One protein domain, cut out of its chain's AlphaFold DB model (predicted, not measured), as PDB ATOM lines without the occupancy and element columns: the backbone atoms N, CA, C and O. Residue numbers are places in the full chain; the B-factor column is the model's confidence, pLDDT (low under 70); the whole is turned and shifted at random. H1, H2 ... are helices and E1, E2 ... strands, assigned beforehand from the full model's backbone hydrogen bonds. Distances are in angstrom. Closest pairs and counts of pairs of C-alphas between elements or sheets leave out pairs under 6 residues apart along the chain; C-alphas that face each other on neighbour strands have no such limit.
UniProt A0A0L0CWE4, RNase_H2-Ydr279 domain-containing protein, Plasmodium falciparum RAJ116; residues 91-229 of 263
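AT A GLANCE: This is residues 91 to 229 of the 263 residues of the protein "RNase_H2-Ydr279 domain-containing protein" of Plasmodium falciparum RAJ116 (UniProt A0A0L0CWE4). H1, H3 and H4 form a small up-and-down helix bundle, each running against the one before it in the chain, and H5 crosses H1; a small sheet, E1, E3 and E2, lies to one side. Two helical ends stick out: residues 129 to 134 of H2, with the link up to 138, and residues 216 to 229 of H7. The printed part has 139 residues with seven named helices and three named strands, in the order H1 E1 H2 H3 H4 E2 E3 H5 H6 H7; the class is mostly helix and the sheet is antiparallel. It is only just compact, close to loose, with a radius of gyration of the C-alphas of 16.8 A, and flat, spanning 49 by 47 by 25 A.

HOW THE PARTS SIT: Start with H1, residues 91 to 108. Its residues 104 to 108 touch H3, residues 142 to 151, at a shallow tilt of 30 degrees, opposite ways; the closest C-alphas, of Glu 108 and Thr 143, are 6.3 A apart. Its residues 93 to 100 touch H4, residues 156 to 167, the same way at 33 degrees, a shallow tilt only just short of steep; closest are C-alphas 93 and 156, 6.1 A. H3 and H4, a helical hairpin, only just touch, with 3 pairs of C-alphas within 8 A; closest are C-alphas 149 and 159, 6.4 A. Residues 190 to 194 of H5, residues 183 to 195, touch H1 at a steep tilt of 58 degrees, opposite ways, closest at C-alphas 99 and 190, 6.2 A. In the sheet, inner strand E3, residues 177 to 181, has two antiparallel neighbours: E1, residues 117 to 120, with N 118 and O 180 at 2.8 A, and E2, residues 171 to 174, its hairpin partner, with N 179 and O 172 at 2.8 A. H2, residues 122 to 134, only grazes the sheet with residues 122 to 128. H7, residues 209 to 229, touches H5 with residues 211 to 215 alone, about perpendicular at 88 degrees; closest are C-alphas 188 and 211, 5.7 A. H6, residues 200 to 206, is close to H1 but not clearly touching: C-alphas 92 and 206, their closest, are 5.7 A apart. Every O i to N i+4 pair is within hydrogen-bond range in H1, H5 and H7; in H2 8 of 9 are, in H3 4 of 6, in H4 7 of 8, and in H6 1 of 3, beside 2 of 4 O i to N i+3 pairs.

IN THESE COORDINATES: Find C-alpha 91 at (-40.271, -18.724, 1.018); H1 runs 25.6 A from there. H2 spans 19.0 A and H5 17.8 A. H7 runs 30.1 A to C-alpha 229 at (-4.764, -34.041, -12.592).

THE WHOLE: The C-alphas farthest apart, of Asn 153 and Gln 229, are 52.1 A apart. The printed part has no cut and no long link. Its mean pLDDT is 72.2; among the residues under 70 are 122 to 152 and 222 to 229.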
ATOM      1  N   VAL A  91     -41.094 -17.520   1.210       93.19
ATOM      2  CA  VAL A  91     -40.271 -18.724   1.018       93.19
ATOM      3  C   VAL A  91     -38.786 -18.478   1.328       93.19
ATOM      4  O   VAL A  91     -38.136 -19.327   1.937       93.19
ATOM      5  N   ARG A  92     -38.248 -17.283   1.035       91.88
ATOM      6  CA  ARG A  92     -36.881 -16.896   1.433       91.88
ATOM      7  C   ARG A  92     -36.718 -16.882   2.955       91.88
ATOM      8  O   ARG A  92     -35.737 -17.417   3.468       91.88
ATOM      9  N   LYS A  93     -37.680 -16.313   3.697       89.94
ATOM     10  CA  LYS A  93     -37.671 -16.340   5.174       89.94
ATOM     11  C   LYS A  93     -37.709 -17.773   5.707       89.94
ATOM     12  O   LYS A  93     -36.986 -18.080   6.653       89.94
ATOM     13  N   PHE A  94     -38.501 -18.644   5.084       91.69
ATOM     14  CA  PHE A  94     -38.562 -20.061   5.433       91.69
ATOM     15  C   PHE A  94     -37.208 -20.763   5.257       91.69
ATOM     16  O   PHE A  94     -36.720 -21.374   6.209       91.69
ATOM     17  N   TYR A  95     -36.555 -20.635   4.099       91.56
ATOM     18  CA  TYR A  95     -35.257 -21.282   3.869       91.56
ATOM     19  C   TYR A  95     -34.137 -20.715   4.748       91.56
ATOM     20  O   TYR A  95     -33.326 -21.483   5.266       91.56
ATOM     21  N   ASN A  96     -34.136 -19.405   5.016       87.75
ATOM     22  CA  ASN A  96     -33.215 -18.806   5.987       87.75
ATOM     23  C   ASN A  96     -33.394 -19.421   7.383       87.75
ATOM     24  O   ASN A  96     -32.409 -19.773   8.032       87.75
ATOM     25  N   LEU A  97     -34.640 -19.614   7.830       86.06
ATOM     26  CA  LEU A  97     -34.930 -20.276   9.102       86.06
ATOM     27  C   LEU A  97     -34.432 -21.729   9.110       86.06
ATOM     28  O   LEU A  97     -33.844 -22.168  10.097       86.06
ATOM     29  N   LYS A  98     -34.621 -22.470   8.012       88.50
ATOM     30  CA  LYS A  98     -34.108 -23.842   7.876       88.50
ATOM     31  C   LYS A  98     -32.578 -23.899   7.936       88.50
ATOM     32  O   LYS A  98     -32.053 -24.802   8.581       88.50
ATOM     33  N   CYS A  99     -31.873 -22.917   7.369       87.31
ATOM     34  CA  CYS A  99     -30.416 -22.800   7.502       87.31
ATOM     35  C   CYS A  99     -29.989 -22.631   8.968       87.31
ATOM     36  O   CYS A  99     -29.079 -23.319   9.420       87.31
ATOM     37  N   ILE A 100     -30.669 -21.754   9.718       82.62
ATOM     38  CA  ILE A 100     -30.388 -21.536  11.147       82.62
ATOM     39  C   ILE A 100     -30.633 -22.827  11.944       82.62
ATOM     40  O   ILE A 100     -29.812 -23.204  12.773       82.62
ATOM     41  N   ILE A 101     -31.739 -23.532  11.676       83.44
ATOM     42  CA  ILE A 101     -32.065 -24.802  12.346       83.44
ATOM     43  C   ILE A 101     -30.989 -25.860  12.075       83.44
ATOM     44  O   ILE A 101     -30.527 -26.504  13.016       83.44
ATOM     45  N   LEU A 102     -30.577 -26.030  10.816       85.19
ATOM     46  CA  LEU A 102     -29.558 -27.011  10.446       85.19
ATOM     47  C   LEU A 102     -28.207 -26.687  11.087       85.19
ATOM     48  O   LEU A 102     -27.544 -27.572  11.622       85.19
ATOM     49  N   PHE A 103     -27.822 -25.414  11.089       79.88
ATOM     50  CA  PHE A 103     -26.623 -24.991  11.789       79.88
ATOM     51  C   PHE A 103     -26.688 -25.311  13.285       79.88
ATOM     52  O   PHE A 103     -25.760 -25.914  13.814       79.88
ATOM     53  N   ASN A 104     -27.795 -24.990  13.959       76.31
ATOM     54  CA  ASN A 104     -27.955 -25.310  15.380       76.31
ATOM     55  C   ASN A 104     -27.858 -26.806  15.647       76.31
ATOM     56  O   ASN A 104     -27.273 -27.213  16.643       76.31
ATOM     57  N   TYR A 105     -28.406 -27.628  14.756       80.56
ATOM     58  CA  TYR A 105     -28.287 -29.072  14.877       80.56
ATOM     59  C   TYR A 105     -26.820 -29.523  14.791       80.56
ATOM     60  O   TYR A 105     -26.391 -30.341  15.602       80.56
ATOM     61  N   ILE A 106     -26.032 -28.965  13.863       79.19
ATOM     62  CA  ILE A 106     -24.585 -29.229  13.760       79.19
ATOM     63  C   ILE A 106     -23.874 -28.838  15.064       79.19
ATOM     64  O   ILE A 106     -23.061 -29.612  15.570       79.19
ATOM     65  N   ILE A 107     -24.226 -27.677  15.627       75.19
ATOM     66  CA  ILE A 107     -23.678 -27.167  16.890       75.19
ATOM     67  C   ILE A 107     -24.004 -28.087  18.070       75.19
ATOM     68  O   ILE A 107     -23.112 -28.547  18.781       75.19
ATOM     69  N   GLU A 108     -25.293 -28.346  18.299       74.69
ATOM     70  CA  GLU A 108     -25.780 -29.111  19.453       74.69
ATOM     71  C   GLU A 108     -25.199 -30.520  19.482       74.69
ATOM     72  O   GLU A 108     -24.835 -31.022  20.545       74.69
ATOM     73  N   ASN A 109     -25.096 -31.145  18.310       76.69
ATOM     74  CA  ASN A 109     -24.587 -32.504  18.174       76.69
ATOM     75  C   ASN A 109     -23.063 -32.552  17.997       76.69
ATOM     76  O   ASN A 109     -22.512 -33.633  17.798       76.69
ATOM     77  N   LYS A 110     -22.378 -31.400  18.086       76.88
ATOM     78  CA  LYS A 110     -20.918 -31.277  17.983       76.88
ATOM     79  C   LYS A 110     -20.353 -31.961  16.731       76.88
ATOM     80  O   LYS A 110     -19.313 -32.616  16.787       76.88
ATOM     81  N   ILE A 111     -21.057 -31.837  15.604       77.81
ATOM     82  CA  ILE A 111     -20.683 -32.503  14.352       77.81
ATOM     83  C   ILE A 111     -19.497 -31.755  13.745       77.81
ATOM     84  O   ILE A 111     -19.591 -30.561  13.466       77.81
ATOM     85  N   VAL A 112     -18.376 -32.454  13.541       73.62
ATOM     86  CA  VAL A 112     -17.146 -31.865  12.997       73.62
ATOM     87  C   VAL A 112     -16.929 -32.327  11.566       73.62
ATOM     88  O   VAL A 112     -16.672 -33.503  11.331       73.62
ATOM     89  N   PHE A 113     -16.958 -31.381  10.631       72.38
ATOM     90  CA  PHE A 113     -16.625 -31.613   9.227       72.38
ATOM     91  C   PHE A 113     -15.153 -31.245   8.988       72.38
ATOM     92  O   PHE A 113     -14.837 -30.052   9.017       72.38
ATOM     93  N   PRO A 114     -14.244 -32.214   8.773       64.81
ATOM     94  CA  PRO A 114     -12.808 -31.941   8.638       64.81
ATOM     95  C   PRO A 114     -12.505 -30.961   7.502       64.81
ATOM     96  O   PRO A 114     -11.790 -29.991   7.701       64.81
ATOM     97  N   ASP A 115     -13.179 -31.107   6.361       64.94
ATOM     98  CA  ASP A 115     -12.983 -30.230   5.195       64.94
ATOM     99  C   ASP A 115     -13.389 -28.762   5.451       64.94
ATOM    100  O   ASP A 115     -13.054 -27.859   4.683       64.94
ATOM    101  N   TYR A 116     -14.110 -28.504   6.547       67.50
ATOM    102  CA  TYR A 116     -14.676 -27.201   6.900       67.50
ATOM    103  C   TYR A 116     -14.212 -26.694   8.277       67.50
ATOM    104  O   TYR A 116     -14.648 -25.622   8.712       67.50
ATOM    105  N   SER A 117     -13.332 -27.430   8.965       69.44
ATOM    106  CA  SER A 117     -12.873 -27.111  10.319       69.44
ATOM    107  C   SER A 117     -11.362 -27.276  10.474       69.44
ATOM    108  O   SER A 117     -10.719 -28.061   9.790       69.44
ATOM    109  N   GLN A 118     -10.774 -26.500  11.379       73.06
ATOM    110  CA  GLN A 118      -9.353 -26.556  11.702       73.06
ATOM    111  C   GLN A 118      -9.194 -26.963  13.161       73.06
ATOM    112  O   GLN A 118      -9.773 -26.336  14.050       73.06
ATOM    113  N   CYS A 119      -8.416 -28.018  13.408       72.50
ATOM    114  CA  CYS A 119      -8.025 -28.382  14.765       72.50
ATOM    115  C   CYS A 119      -7.100 -27.288  15.309       72.50
ATOM    116  O   CYS A 119      -6.068 -27.006  14.706       72.50
ATOM    117  N   ILE A 120      -7.470 -26.676  16.432       73.69
ATOM    118  CA  ILE A 120      -6.629 -25.693  17.110       73.69
ATOM    119  C   ILE A 120      -5.652 -26.431  18.031       73.69
ATOM    120  O   ILE A 120      -6.052 -27.301  18.811       73.69
ATOM    121  N   GLU A 121      -4.376 -26.066  17.950       73.69
ATOM    122  CA  GLU A 121      -3.343 -26.473  18.908       73.69
ATOM    123  C   GLU A 121      -3.562 -25.811  20.281       73.69
ATOM    124  O   GLU A 121      -4.135 -24.725  20.379       73.69
ATOM    125  N   ARG A 122      -3.119 -26.459  21.365       68.88
ATOM    126  CA  ARG A 122      -3.389 -25.987  22.739       68.88
ATOM    127  C   ARG A 122      -2.876 -24.565  22.993       68.88
ATOM    128  O   ARG A 122      -3.610 -23.756  23.547       68.88
ATOM    129  N   ASP A 123      -1.708 -24.223  22.467       62.88
ATOM    130  CA  ASP A 123      -1.080 -22.914  22.693       62.88
ATOM    131  C   ASP A 123      -1.869 -21.760  22.043       62.88
ATOM    132  O   ASP A 123      -1.951 -20.648  22.572       62.88
ATOM    133  N   LEU A 124      -2.503 -22.026  20.894       63.91
ATOM    134  CA  LEU A 124      -3.404 -21.082  20.228       63.91
ATOM    135  C   LEU A 124      -4.759 -21.000  20.935       63.91
ATOM    136  O   LEU A 124      -5.352 -19.923  20.981       63.91
ATOM    137  N   LEU A 125      -5.237 -22.110  21.501       66.75
ATOM    138  CA  LEU A 125      -6.460 -22.144  22.300       66.75
ATOM    139  C   LEU A 125      -6.320 -21.298  23.571       66.75
ATOM    140  O   LEU A 125      -7.247 -20.565  23.912       66.75
ATOM    141  N   ASP A 126      -5.171 -21.358  24.241       64.06
ATOM    142  CA  ASP A 126      -4.927 -20.610  25.476       64.06
ATOM    143  C   ASP A 126      -4.783 -19.104  25.217       64.06
ATOM    144  O   ASP A 126      -5.355 -18.300  25.956       64.06
ATOM    145  N   LYS A 127      -4.162 -18.708  24.093       61.34
ATOM    146  CA  LYS A 127      -4.233 -17.322  23.591       61.34
ATOM    147  C   LYS A 127      -5.670 -16.906  23.275       61.34
ATOM    148  O   LYS A 127      -6.093 -15.814  23.630       61.34
ATOM    149  N   TYR A 128      -6.450 -17.772  22.630       60.69
ATOM    150  CA  TYR A 128      -7.844 -17.466  22.295       60.69
ATOM    151  C   TYR A 128      -8.705 -17.262  23.553       60.69
ATOM    152  O   TYR A 128      -9.512 -16.336  23.598       60.69
ATOM    153  N   LYS A 129      -8.494 -18.076  24.596       62.50
ATOM    154  CA  LYS A 129      -9.158 -17.945  25.903       62.50
ATOM    155  C   LYS A 129      -8.705 -16.703  26.676       62.50
ATOM    156  O   LYS A 129      -9.534 -16.064  27.317       62.50
ATOM    157  N   SER A 130      -7.431 -16.314  26.597       53.53
ATOM    158  CA  SER A 130      -6.940 -15.103  27.272       53.53
ATOM    159  C   SER A 130      -7.466 -13.811  26.632       53.53
ATOM    160  O   SER A 130      -7.837 -12.887  27.353       53.53
ATOM    161  N   TYR A 131      -7.622 -13.769  25.301       52.31
ATOM    162  CA  TYR A 131      -8.314 -12.669  24.611       52.31
ATOM    163  C   TYR A 131      -9.811 -12.582  24.963       52.31
ATOM    164  O   TYR A 131     -10.374 -11.488  24.936       52.31
ATOM    165  N   GLN A 132     -10.458 -13.700  25.314       52.03
ATOM    166  CA  GLN A 132     -11.864 -13.714  25.743       52.03
ATOM    167  C   GLN A 132     -12.085 -13.141  27.146       52.03
ATOM    168  O   GLN A 132     -13.136 -12.560  27.387       52.03
ATOM    169  N   ASN A 133     -11.108 -13.254  28.050       46.66
ATOM    170  CA  ASN A 133     -11.236 -12.725  29.412       46.66
ATOM    171  C   ASN A 133     -10.991 -11.207  29.513       46.66
ATOM    172  O   ASN A 133     -11.429 -10.594  30.480       46.66
ATOM    173  N   ASN A 134     -10.326 -10.593  28.525       40.50
ATOM    174  CA  ASN A 134      -9.934  -9.172  28.561       40.50
ATOM    175  C   ASN A 134     -10.802  -8.243  27.695       40.50
ATOM    176  O   ASN A 134     -10.642  -7.025  27.750       40.50
ATOM    177  N   GLY A 135     -11.711  -8.784  26.885       38.94
ATOM    178  CA  GLY A 135     -12.652  -8.001  26.089       38.94
ATOM    179  C   GLY A 135     -14.081  -8.378  26.445       38.94
ATOM    180  O   GLY A 135     -14.373  -9.554  26.622       38.94
ATOM    181  N   ASN A 136     -14.982  -7.395  26.474       37.19
ATOM    182  CA  ASN A 136     -16.442  -7.521  26.643       37.19
ATOM    183  C   ASN A 136     -17.149  -8.359  25.542       37.19
ATOM    184  O   ASN A 136     -18.306  -8.127  25.199       37.19
ATOM    185  N   ASN A 137     -16.470  -9.338  24.950       39.47
ATOM    186  CA  ASN A 137     -17.017 -10.264  23.979       39.47
ATOM    187  C   ASN A 137     -17.477 -11.519  24.711       39.47
ATOM    188  O   ASN A 137     -16.781 -12.532  24.759       39.47
ATOM    189  N   ASN A 138     -18.696 -11.430  25.242       38.16
ATOM    190  CA  ASN A 138     -19.491 -12.571  25.665       38.16
ATOM    191  C   ASN A 138     -19.596 -13.566  24.502       38.16
ATOM    192  O   ASN A 138     -20.508 -13.492  23.673       38.16
ATOM    193  N   TYR A 139     -18.695 -14.545  24.464       44.72
ATOM    194  CA  TYR A 139     -18.972 -15.824  23.836       44.72
ATOM    195  C   TYR A 139     -20.018 -16.510  24.703       44.72
ATOM    196  O   TYR A 139     -19.734 -17.369  25.534       44.72
ATOM    197  N   ILE A 140     -21.259 -16.062  24.532       44.56
ATOM    198  CA  ILE A 140     -22.431 -16.757  25.028       44.56
ATOM    199  C   ILE A 140     -22.279 -18.169  24.492       44.56
ATOM    200  O   ILE A 140     -22.191 -18.338  23.274       44.56
ATOM    201  N   SER A 141     -22.188 -19.145  25.401       44.84
ATOM    202  CA  SER A 141     -22.287 -20.571  25.099       44.84
ATOM    203  C   SER A 141     -23.228 -20.737  23.908       44.84
ATOM    204  O   SER A 141     -24.418 -20.421  23.992       44.84
ATOM    205  N   SER A 142     -22.654 -21.062  22.753       50.78
ATOM    206  CA  SER A 142     -23.271 -20.885  21.429       50.78
ATOM    207  C   SER A 142     -24.549 -21.703  21.268       50.78
ATOM    208  O   SER A 142     -25.404 -21.371  20.446       50.78
ATOM    209  N   THR A 143     -24.727 -22.710  22.119       47.38
ATOM    210  CA  THR A 143     -25.974 -23.447  22.285       47.38
ATOM    211  C   THR A 143     -27.104 -22.573  22.835       47.38
ATOM    212  O   THR A 143     -28.201 -22.646  22.300       47.38
ATOM    213  N   ASN A 144     -26.885 -21.689  23.816       51.28
ATOM    214  CA  ASN A 144     -27.952 -20.855  24.395       51.28
ATOM    215  C   ASN A 144     -28.299 -19.613  23.556       51.28
ATOM    216  O   ASN A 144     -29.465 -19.221  23.509       51.28
ATOM    217  N   PHE A 145     -27.327 -19.005  22.871       58.00
ATOM    218  CA  PHE A 145     -27.550 -17.747  22.151       58.00
ATOM    219  C   PHE A 145     -28.594 -17.868  21.033       58.00
ATOM    220  O   PHE A 145     -29.475 -17.018  20.912       58.00
ATOM    221  N   ILE A 146     -28.551 -18.942  20.236       58.44
ATOM    222  CA  ILE A 146     -29.478 -19.074  19.107       58.44
ATOM    223  C   ILE A 146     -30.885 -19.476  19.573       58.44
ATOM    224  O   ILE A 146     -31.865 -19.033  18.974       58.44
ATOM    225  N   TYR A 147     -31.032 -20.228  20.674       58.50
ATOM    226  CA  TYR A 147     -32.355 -20.423  21.292       58.50
ATOM    227  C   TYR A 147     -32.961 -19.092  21.742       58.50
ATOM    228  O   TYR A 147     -34.153 -18.868  21.527       58.50
ATOM    229  N   THR A 148     -32.150 -18.197  22.309       62.72
ATOM    230  CA  THR A 148     -32.572 -16.837  22.659       62.72
ATOM    231  C   THR A 148     -32.946 -16.043  21.406       62.72
ATOM    232  O   THR A 148     -34.069 -15.558  21.321       62.72
ATOM    233  N   LEU A 149     -32.094 -16.029  20.375       65.56
ATOM    234  CA  LEU A 149     -32.350 -15.359  19.091       65.56
ATOM    235  C   LEU A 149     -33.642 -15.852  18.413       65.56
ATOM    236  O   LEU A 149     -34.393 -15.074  17.824       65.56
ATOM    237  N   MET A 150     -33.938 -17.151  18.504       63.94
ATOM    238  CA  MET A 150     -35.168 -17.733  17.966       63.94
ATOM    239  C   MET A 150     -36.408 -17.329  18.771       63.94
ATOM    240  O   MET A 150     -37.462 -17.151  18.156       63.94
ATOM    241  N   LYS A 151     -36.284 -17.140  20.093       66.62
ATOM    242  CA  LYS A 151     -37.357 -16.658  20.984       66.62
ATOM    243  C   LYS A 151     -37.604 -15.152  20.896       66.62
ATOM    244  O   LYS A 151     -38.690 -14.708  21.246       66.62
ATOM    245  N   GLU A 152     -36.638 -14.370  20.423       69.31
ATOM    246  CA  GLU A 152     -36.819 -12.928  20.246       69.31
ATOM    247  C   GLU A 152     -37.914 -12.621  19.212       69.31
ATOM    248  O   GLU A 152     -37.954 -13.217  18.132       69.31
ATOM    249  N   ASN A 153     -38.754 -11.619  19.477       70.00
ATOM    250  CA  ASN A 153     -39.746 -11.101  18.524       70.00
ATOM    251  C   ASN A 153     -39.104 -10.218  17.431       70.00
ATOM    252  O   ASN A 153     -39.596  -9.142  17.105       70.00
ATOM    253  N   LYS A 154     -37.980 -10.658  16.853       73.81
ATOM    254  CA  LYS A 154     -37.313  -9.979  15.732       73.81
ATOM    255  C   LYS A 154     -37.752 -10.560  14.383       73.81
ATOM    256  O   LYS A 154     -38.031 -11.761  14.292       73.81
ATOM    257  N   PRO A 155     -37.755  -9.764  13.296       74.19
ATOM    258  CA  PRO A 155     -38.026 -10.298  11.968       74.19
ATOM    259  C   PRO A 155     -36.969 -11.332  11.554       74.19
ATOM    260  O   PRO A 155     -35.782 -11.190  11.851       74.19
ATOM    261  N   GLN A 156     -37.388 -12.360  10.812       70.31
ATOM    262  CA  GLN A 156     -36.533 -13.502  10.445       70.31
ATOM    263  C   GLN A 156     -35.255 -13.109   9.689       70.31
ATOM    264  O   GLN A 156     -34.223 -13.757   9.838       70.31
ATOM    265  N   ILE A 157     -35.296 -12.025   8.909       71.81
ATOM    266  CA  ILE A 157     -34.108 -11.517   8.214       71.81
ATOM    267  C   ILE A 157     -33.049 -10.990   9.193       71.81
ATOM    268  O   ILE A 157     -31.866 -11.241   8.991       71.81
ATOM    269  N   HIS A 158     -33.459 -10.345  10.290       75.25
ATOM    270  CA  HIS A 158     -32.534  -9.895  11.330       75.25
ATOM    271  C   HIS A 158     -31.943 -11.083  12.083       75.25
ATOM    272  O   HIS A 158     -30.735 -11.122  12.274       75.25
ATOM    273  N   LYS A 159     -32.758 -12.094  12.419       76.31
ATOM    274  CA  LYS A 159     -32.258 -13.340  13.027       76.31
ATOM    275  C   LYS A 159     -31.224 -14.022  12.135       76.31
ATOM    276  O   LYS A 159     -30.191 -14.464  12.617       76.31
ATOM    277  N   TYR A 160     -31.466 -14.061  10.826       73.62
ATOM    278  CA  TYR A 160     -30.509 -14.614   9.875       73.62
ATOM    279  C   TYR A 160     -29.225 -13.779   9.769       73.62
ATOM    280  O   TYR A 160     -28.138 -14.344   9.726       73.62
ATOM    281  N   ASN A 161     -29.318 -12.448   9.766       77.25
ATOM    282  CA  ASN A 161     -28.139 -11.580   9.740       77.25
ATOM    283  C   ASN A 161     -27.312 -11.678  11.027       77.25
ATOM    284  O   ASN A 161     -26.088 -11.709  10.946       77.25
ATOM    285  N   GLU A 162     -27.957 -11.780  12.190       73.81
ATOM    286  CA  GLU A 162     -27.273 -12.062  13.452       73.81
ATOM    287  C   GLU A 162     -26.602 -13.432  13.397       73.81
ATOM    288  O   GLU A 162     -25.394 -13.513  13.580       73.81
ATOM    289  N   TYR A 163     -27.327 -14.484  13.001       74.31
ATOM    290  CA  TYR A 163     -26.768 -15.817  12.758       74.31
ATOM    291  C   TYR A 163     -25.462 -15.773  11.947       74.31
ATOM    292  O   TYR A 163     -24.479 -16.387  12.360       74.31
ATOM    293  N   LYS A 164     -25.410 -15.001  10.849       74.50
ATOM    294  CA  LYS A 164     -24.195 -14.876  10.026       74.50
ATOM    295  C   LYS A 164     -22.966 -14.450  10.837       74.50
ATOM    296  O   LYS A 164     -21.904 -15.000  10.584       74.50
ATOM    297  N   LYS A 165     -23.116 -13.531  11.798       72.62
ATOM    298  CA  LYS A 165     -22.016 -13.005  12.627       72.62
ATOM    299  C   LYS A 165     -21.463 -14.041  13.609       72.62
ATOM    300  O   LYS A 165     -20.279 -14.017  13.922       72.62
ATOM    301  N   TYR A 166     -22.307 -14.944  14.114       65.88
ATOM    302  CA  TYR A 166     -21.907 -15.924  15.136       65.88
ATOM    303  C   TYR A 166     -21.306 -17.197  14.552       65.88
ATOM    304  O   TYR A 166     -20.493 -17.846  15.209       65.88
ATOM    305  N   VAL A 167     -21.669 -17.542  13.313       64.88
ATOM    306  CA  VAL A 167     -21.058 -18.679  12.615       64.88
ATOM    307  C   VAL A 167     -19.541 -18.476  12.512       64.88
ATOM    308  O   VAL A 167     -18.813 -19.450  12.685       64.88
ATOM    309  N   ASP A 168     -19.089 -17.219  12.340       56.91
ATOM    310  CA  ASP A 168     -17.687 -16.747  12.210       56.91
ATOM    311  C   ASP A 168     -16.754 -17.155  13.351       56.91
ATOM    312  O   ASP A 168     -15.547 -17.296  13.153       56.91
ATOM    313  N   ASN A 169     -17.312 -17.458  14.518       61.69
ATOM    314  CA  ASN A 169     -16.547 -17.633  15.741       61.69
ATOM    315  C   ASN A 169     -16.850 -18.957  16.462       61.69
ATOM    316  O   ASN A 169     -16.598 -19.106  17.655       61.69
ATOM    317  N   TYR A 170     -17.390 -19.950  15.755       67.31
ATOM    318  CA  TYR A 170     -17.807 -21.189  16.398       67.31
ATOM    319  C   TYR A 170     -16.646 -22.172  16.651       67.31
ATOM    320  O   TYR A 170     -15.948 -22.600  15.725       67.31
ATOM    321  N   LEU A 171     -16.479 -22.548  17.926       71.44
ATOM    322  CA  LEU A 171     -15.508 -23.523  18.421       71.44
ATOM    323  C   LEU A 171     -16.239 -24.757  18.971       71.44
ATOM    324  O   LEU A 171     -17.080 -24.630  19.861       71.44
ATOM    325  N   ILE A 172     -15.896 -25.947  18.474       72.19
ATOM    326  CA  ILE A 172     -16.396 -27.229  18.990       72.19
ATOM    327  C   ILE A 172     -15.288 -27.948  19.735       72.19
ATOM    328  O   ILE A 172     -14.212 -28.164  19.186       72.19
ATOM    329  N   GLU A 173     -15.583 -28.421  20.941       72.25
ATOM    330  CA  GLU A 173     -14.787 -29.467  21.572       72.25
ATOM    331  C   GLU A 173     -15.366 -30.850  21.232       72.25
ATOM    332  O   GLU A 173     -16.499 -31.168  21.612       72.25
ATOM    333  N   PHE A 174     -14.582 -31.679  20.542       69.50
ATOM    334  CA  PHE A 174     -14.913 -33.068  20.227       69.50
ATOM    335  C   PHE A 174     -13.704 -33.965  20.515       69.50
ATOM    336  O   PHE A 174     -12.589 -33.666  20.089       69.50
ATOM    337  N   ASN A 175     -13.901 -35.065  21.251       71.62
ATOM    338  CA  ASN A 175     -12.831 -35.986  21.665       71.62
ATOM    339  C   ASN A 175     -11.592 -35.279  22.264       71.62
ATOM    340  O   ASN A 175     -10.457 -35.593  21.901       71.62
ATOM    341  N   LYS A 176     -11.801 -34.317  23.179       73.19
ATOM    342  CA  LYS A 176     -10.742 -33.524  23.846       73.19
ATOM    343  C   LYS A 176      -9.879 -32.670  22.897       73.19
ATOM    344  O   LYS A 176      -8.828 -32.167  23.299       73.19
ATOM    345  N   LYS A 177     -10.300 -32.507  21.639       75.38
ATOM    346  CA  LYS A 177      -9.701 -31.608  20.646       75.38
ATOM    347  C   LYS A 177     -10.666 -30.469  20.341       75.38
ATOM    348  O   LYS A 177     -11.880 -30.651  20.398       75.38
ATOM    349  N   HIS A 178     -10.113 -29.307  20.015       74.56
ATOM    350  CA  HIS A 178     -10.887 -28.111  19.705       74.56
ATOM    351  C   HIS A 178     -10.829 -27.839  18.208       74.56
ATOM    352  O   HIS A 178      -9.750 -27.807  17.623       74.56
ATOM    353  N   TYR A 179     -11.989 -27.642  17.593       73.19
ATOM    354  CA  TYR A 179     -12.142 -27.412  16.165       73.19
ATOM    355  C   TYR A 179     -12.802 -26.061  15.942       73.19
ATOM    356  O   TYR A 179     -13.909 -25.822  16.427       73.19
ATOM    357  N   LYS A 180     -12.136 -25.182  15.193       74.69
ATOM    358  CA  LYS A 180     -12.717 -23.924  14.724       74.69
ATOM    359  C   LYS A 180     -13.269 -24.111  13.330       74.69
ATOM    360  O   LYS A 180     -12.561 -24.590  12.445       74.69
ATOM    361  N   PHE A 181     -14.507 -23.700  13.113       69.50
ATOM    362  CA  PHE A 181     -15.062 -23.696  11.766       69.50
ATOM    363  C   PHE A 181     -14.609 -22.464  11.003       69.50
ATOM    364  O   PHE A 181     -14.650 -21.348  11.521       69.50
ATOM    365  N   ASN A 182     -14.249 -22.658   9.732       70.69
ATOM    366  CA  ASN A 182     -14.297 -21.545   8.799       70.69
ATOM    367  C   ASN A 182     -15.771 -21.309   8.484       70.69
ATOM    368  O   ASN A 182     -16.419 -22.051   7.750       70.69
ATOM    369  N   ALA A 183     -16.314 -20.276   9.087       65.19
ATOM    370  CA  ALA A 183     -17.727 -19.990   9.073       65.19
ATOM    371  C   ALA A 183     -18.321 -19.674   7.716       65.19
ATOM    372  O   ALA A 183     -19.447 -20.072   7.412       65.19
ATOM    373  N   HIS A 184     -17.545 -19.013   6.863       72.69
ATOM    374  CA  HIS A 184     -17.958 -18.818   5.495       72.69
ATOM    375  C   HIS A 184     -18.020 -20.172   4.770       72.69
ATOM    376  O   HIS A 184     -18.904 -20.366   3.945       72.69
ATOM    377  N   ASN A 185     -17.141 -21.135   5.083       74.94
ATOM    378  CA  ASN A 185     -17.231 -22.501   4.544       74.94
ATOM    379  C   ASN A 185     -18.444 -23.254   5.126       74.94
ATOM    380  O   ASN A 185     -19.187 -23.876   4.369       74.94
ATOM    381  N   LEU A 186     -18.695 -23.159   6.436       77.31
ATOM    382  CA  LEU A 186     -19.824 -23.829   7.093       77.31
ATOM    383  C   LEU A 186     -21.178 -23.289   6.610       77.31
ATOM    384  O   LEU A 186     -22.087 -24.066   6.326       77.31
ATOM    385  N   ARG A 187     -21.315 -21.970   6.430       82.19
ATOM    386  CA  ARG A 187     -22.512 -21.369   5.820       82.19
ATOM    387  C   ARG A 187     -22.722 -21.856   4.392       82.19
ATOM    388  O   ARG A 187     -23.854 -22.168   4.031       82.19
ATOM    389  N   THR A 188     -21.659 -21.928   3.593       83.94
ATOM    390  CA  THR A 188     -21.721 -22.476   2.233       83.94
ATOM    391  C   THR A 188     -22.150 -23.942   2.242       83.94
ATOM    392  O   THR A 188     -23.011 -24.314   1.452       83.94
ATOM    393  N   PHE A 189     -21.634 -24.750   3.171       82.56
ATOM    394  CA  PHE A 189     -22.023 -26.150   3.349       82.56
ATOM    395  C   PHE A 189     -23.497 -26.315   3.756       82.56
ATOM    396  O   PHE A 189     -24.235 -27.069   3.125       82.56
ATOM    397  N   VAL A 190     -23.963 -25.556   4.752       86.62
ATOM    398  CA  VAL A 190     -25.378 -25.546   5.164       86.62
ATOM    399  C   VAL A 190     -26.277 -25.189   3.981       86.62
ATOM    400  O   VAL A 190     -27.272 -25.868   3.733       86.62
ATOM    401  N   TRP A 191     -25.911 -24.166   3.206       88.00
ATOM    402  CA  TRP A 191     -26.658 -23.812   2.003       88.00
ATOM    403  C   TRP A 191     -26.605 -24.890   0.927       88.00
ATOM    404  O   TRP A 191     -27.615 -25.097   0.270       88.00
ATOM    405  N   GLN A 192     -25.487 -25.594   0.751       86.06
ATOM    406  CA  GLN A 192     -25.400 -26.721  -0.182       86.06
ATOM    407  C   GLN A 192     -26.406 -27.821   0.152       86.06
ATOM    408  O   GLN A 192     -27.130 -28.271  -0.733       86.06
ATOM    409  N   ILE A 193     -26.535 -28.175   1.432       87.31
ATOM    410  CA  ILE A 193     -27.556 -29.128   1.881       87.31
ATOM    411  C   ILE A 193     -28.958 -28.588   1.581       87.31
ATOM    412  O   ILE A 193     -29.779 -29.281   0.985       87.31
ATOM    413  N   ILE A 194     -29.239 -27.340   1.969       89.31
ATOM    414  CA  ILE A 194     -30.564 -26.733   1.792       89.31
ATOM    415  C   ILE A 194     -30.941 -26.605   0.309       89.31
ATOM    416  O   ILE A 194     -32.100 -26.832  -0.033       89.31
ATOM    417  N   LYS A 195     -29.980 -26.325  -0.580       88.00
ATOM    418  CA  LYS A 195     -30.177 -26.309  -2.037       88.00
ATOM    419  C   LYS A 195     -30.710 -27.629  -2.580       88.00
ATOM    420  O   LYS A 195     -31.509 -27.589  -3.508       88.00
ATOM    421  N   GLY A 196     -30.348 -28.765  -1.981       86.19
ATOM    422  CA  GLY A 196     -30.894 -30.075  -2.353       86.19
ATOM    423  C   GLY A 196     -32.411 -30.200  -2.160       86.19
ATOM    424  O   GLY A 196     -33.034 -31.063  -2.769       86.19
ATOM    425  N   PHE A 197     -33.019 -29.320  -1.359       87.62
ATOM    426  CA  PHE A 197     -34.463 -29.279  -1.112       87.62
ATOM    427  C   PHE A 197     -35.176 -28.133  -1.850       87.62
ATOM    428  O   PHE A 197     -36.370 -27.930  -1.640       87.62
ATOM    429  N   ILE A 198     -34.470 -27.368  -2.690       89.56
ATOM    430  CA  ILE A 198     -35.019 -26.223  -3.427       89.56
ATOM    431  C   ILE A 198     -35.137 -26.588  -4.912       89.56
ATOM    432  O   ILE A 198     -34.190 -27.098  -5.505       89.56
ATOM    433  N   CYS A 199     -36.278 -26.294  -5.545       86.00
ATOM    434  CA  CYS A 199     -36.406 -26.449  -6.996       86.00
ATOM    435  C   CYS A 199     -35.477 -25.470  -7.738       86.00
ATOM    436  O   CYS A 199     -35.257 -24.344  -7.289       86.00
ATOM    437  N   ILE A 200     -34.943 -25.894  -8.887       84.38
ATOM    438  CA  ILE A 200     -33.919 -25.148  -9.642       84.38
ATOM    439  C   ILE A 200     -34.300 -23.669  -9.852       84.38
ATOM    440  O   ILE A 200     -33.498 -22.815  -9.464       84.38
ATOM    441  N   PRO A 201     -35.515 -23.330 -10.339       83.31
ATOM    442  CA  PRO A 201     -35.870 -21.937 -10.619       83.31
ATOM    443  C   PRO A 201     -35.870 -21.062  -9.360       83.31
ATOM    444  O   PRO A 201     -35.452 -19.907  -9.382       83.31
ATOM    445  N   LEU A 202     -36.310 -21.617  -8.229       88.06
ATOM    446  CA  LEU A 202     -36.336 -20.894  -6.965       88.06
ATOM    447  C   LEU A 202     -34.930 -20.716  -6.381       88.06
ATOM    448  O   LEU A 202     -34.640 -19.685  -5.775       88.06
ATOM    449  N   CYS A 203     -34.063 -21.717  -6.552       86.81
ATOM    450  CA  CYS A 203     -32.721 -21.760  -5.975       86.81
ATOM    451  C   CYS A 203     -31.891 -20.535  -6.369       86.81
ATOM    452  O   CYS A 203     -31.256 -19.914  -5.509       86.81
ATOM    453  N   GLU A 204     -31.950 -20.142  -7.638       82.50
ATOM    454  CA  GLU A 204     -31.221 -18.988  -8.170       82.50
ATOM    455  C   GLU A 204     -31.681 -17.662  -7.548       82.50
ATOM    456  O   GLU A 204     -30.858 -16.791  -7.279       82.50
ATOM    457  N   GLN A 205     -32.970 -17.532  -7.224       85.88
ATOM    458  CA  GLN A 205     -33.562 -16.299  -6.689       85.88
ATOM    459  C   GLN A 205     -33.356 -16.079  -5.188       85.88
ATOM    460  O   GLN A 205     -33.421 -14.946  -4.690       85.88
ATOM    461  N   ILE A 206     -33.224 -17.163  -4.419       88.50
ATOM    462  CA  ILE A 206     -33.193 -17.079  -2.950       88.50
ATOM    463  C   ILE A 206     -31.817 -17.337  -2.355       88.50
ATOM    464  O   ILE A 206     -31.600 -16.980  -1.196       88.50
ATOM    465  N   THR A 207     -30.899 -17.937  -3.117       87.50
ATOM    466  CA  THR A 207     -29.529 -18.144  -2.646       87.50
ATOM    467  C   THR A 207     -28.849 -16.785  -2.445       87.50
ATOM    468  O   THR A 207     -28.823 -15.982  -3.374       87.50
ATOM    469  N   PRO A 208     -28.254 -16.510  -1.269       87.00
ATOM    470  CA  PRO A 208     -27.473 -15.296  -1.058       87.00
ATOM    471  C   PRO A 208     -26.302 -15.180  -2.046       87.00
ATOM    472  O   PRO A 208     -25.614 -16.171  -2.298       87.00
ATOM    473  N   GLN A 209     -26.048 -13.974  -2.561       85.75
ATOM    474  CA  GLN A 209     -25.020 -13.733  -3.581       85.75
ATOM    475  C   GLN A 209     -23.627 -14.204  -3.136       85.75
ATOM    476  O   GLN A 209     -22.968 -14.936  -3.866       85.75
ATOM    477  N   ASP A 210     -23.242 -13.904  -1.891       83.50
ATOM    478  CA  ASP A 210     -21.963 -14.317  -1.297       83.50
ATOM    479  C   ASP A 210     -21.768 -15.841  -1.301       83.50
ATOM    480  O   ASP A 210     -20.662 -16.349  -1.487       83.50
ATOM    481  N   ILE A 211     -22.858 -16.590  -1.125       85.94
ATOM    482  CA  ILE A 211     -22.850 -18.050  -1.203       85.94
ATOM    483  C   ILE A 211     -22.809 -18.507  -2.663       85.94
ATOM    484  O   ILE A 211     -22.081 -19.443  -2.983       85.94
ATOM    485  N   SER A 212     -23.572 -17.863  -3.549       85.81
ATOM    486  CA  SER A 212     -23.597 -18.179  -4.981       85.81
ATOM    487  C   SER A 212     -22.210 -18.053  -5.616       85.81
ATOM    488  O   SER A 212     -21.731 -19.004  -6.234       85.81
ATOM    489  N   ASP A 213     -21.527 -16.933  -5.378       86.50
ATOM    490  CA  ASP A 213     -20.208 -16.641  -5.947       86.50
ATOM    491  C   ASP A 213     -19.160 -17.641  -5.475       86.50
ATOM    492  O   ASP A 213     -18.379 -18.168  -6.266       86.50
ATOM    493  N   LYS A 214     -19.174 -17.975  -4.184       83.00
ATOM    494  CA  LYS A 214     -18.250 -18.962  -3.635       83.00
ATOM    495  C   LYS A 214     -18.476 -20.355  -4.201       83.00
ATOM    496  O   LYS A 214     -17.517 -21.069  -4.465       83.00
ATOM    497  N   LEU A 215     -19.728 -20.748  -4.404       81.88
ATOM    498  CA  LEU A 215     -20.038 -22.039  -5.008       81.88
ATOM    499  C   LEU A 215     -19.602 -22.122  -6.467       81.88
ATOM    500  O   LEU A 215     -19.173 -23.190  -6.896       81.88
ATOM    501  N   LYS A 216     -19.682 -21.014  -7.209       82.81
ATOM    502  CA  LYS A 216     -19.113 -20.923  -8.558       82.81
ATOM    503  C   LYS A 216     -17.592 -21.071  -8.518       82.81
ATOM    504  O   LYS A 216     -17.078 -21.971  -9.171       82.81
ATOM    505  N   LYS A 217     -16.908 -20.322  -7.644       83.31
ATOM    506  CA  LYS A 217     -15.452 -20.441  -7.444       83.31
ATOM    507  C   LYS A 217     -15.019 -21.860  -7.071       83.31
ATOM    508  O   LYS A 217     -14.088 -22.384  -7.663       83.31
ATOM    509  N   MET A 218     -15.722 -22.519  -6.146       74.44
ATOM    510  CA  MET A 218     -15.415 -23.905  -5.766       74.44
ATOM    511  C   MET A 218     -15.571 -24.871  -6.946       74.44
ATOM    512  O   MET A 218     -14.739 -25.759  -7.108       74.44
ATOM    513  N   LYS A 219     -16.603 -24.693  -7.783       76.69
ATOM    514  CA  LYS A 219     -16.772 -25.492  -9.005       76.69
ATOM    515  C   LYS A 219     -15.646 -25.241 -10.006       76.69
ATOM    516  O   LYS A 219     -15.114 -26.211 -10.531       76.69
ATOM    517  N   GLU A 220     -15.274 -23.981 -10.225       73.56
ATOM    518  CA  GLU A 220     -14.172 -23.579 -11.112       73.56
ATOM    519  C   GLU A 220     -12.828 -24.162 -10.645       73.56
ATOM    520  O   GLU A 220     -12.089 -24.754 -11.432       73.56
ATOM    521  N   GLU A 221     -12.532 -24.073  -9.346       73.00
ATOM    522  CA  GLU A 221     -11.343 -24.672  -8.733       73.00
ATOM    523  C   GLU A 221     -11.327 -26.200  -8.869       73.00
ATOM    524  O   GLU A 221     -10.274 -26.784  -9.116       73.00
ATOM    525  N   GLU A 222     -12.473 -26.866  -8.716       68.81
ATOM    526  CA  GLU A 222     -12.578 -28.320  -8.853       68.81
ATOM    527  C   GLU A 222     -12.403 -28.770 -10.310       68.81
ATOM    528  O   GLU A 222     -11.700 -29.750 -10.568       68.81
ATOM    529  N   THR A 223     -12.974 -28.038 -11.274       68.56
ATOM    530  CA  THR A 223     -12.725 -28.277 -12.703       68.56
ATOM    531  C   THR A 223     -11.262 -28.058 -13.056       68.56
ATOM    532  O   THR A 223     -10.668 -28.914 -13.704       68.56
ATOM    533  N   ASN A 224     -10.642 -26.990 -12.552       64.19
ATOM    534  CA  ASN A 224      -9.231 -26.707 -12.800       64.19
ATOM    535  C   ASN A 224      -8.326 -27.779 -12.176       64.19
ATOM    536  O   ASN A 224      -7.396 -28.242 -12.826       64.19
ATOM    537  N   LYS A 225      -8.634 -28.258 -10.962       62.09
ATOM    538  CA  LYS A 225      -7.917 -29.382 -10.331       62.09
ATOM    539  C   LYS A 225      -8.053 -30.681 -11.123       62.09
ATOM    540  O   LYS A 225      -7.062 -31.386 -11.271       62.09
ATOM    541  N   LYS A 226      -9.243 -30.996 -11.647       60.47
ATOM    542  CA  LYS A 226      -9.457 -32.182 -12.497       60.47
ATOM    543  C   LYS A 226      -8.690 -32.082 -13.817       60.47
ATOM    544  O   LYS A 226      -8.102 -33.072 -14.232       60.47
ATOM    545  N   ILE A 227      -8.636 -30.897 -14.429       56.69
ATOM    546  CA  ILE A 227      -7.849 -30.639 -15.646       56.69
ATOM    547  C   ILE A 227      -6.346 -30.795 -15.365       56.69
ATOM    548  O   ILE A 227      -5.645 -31.460 -16.119       56.69
ATOM    549  N   ILE A 228      -5.850 -30.255 -14.248       55.88
ATOM    550  CA  ILE A 228      -4.441 -30.394 -13.842       55.88
ATOM    551  C   ILE A 228      -4.096 -31.865 -13.554       55.88
ATOM    552  O   ILE A 228      -3.081 -32.350 -14.036       55.88
ATOM    553  N   GLN A 229      -4.966 -32.610 -12.865       52.94
ATOM    554  CA  GLN A 229      -4.764 -34.041 -12.592       52.94
ATOM    555  C   GLN A 229      -4.833 -34.928 -13.845       52.94
ATOM    556  O   GLN A 229      -4.236 -35.999 -13.856       52.94
TER     557      GLN A 229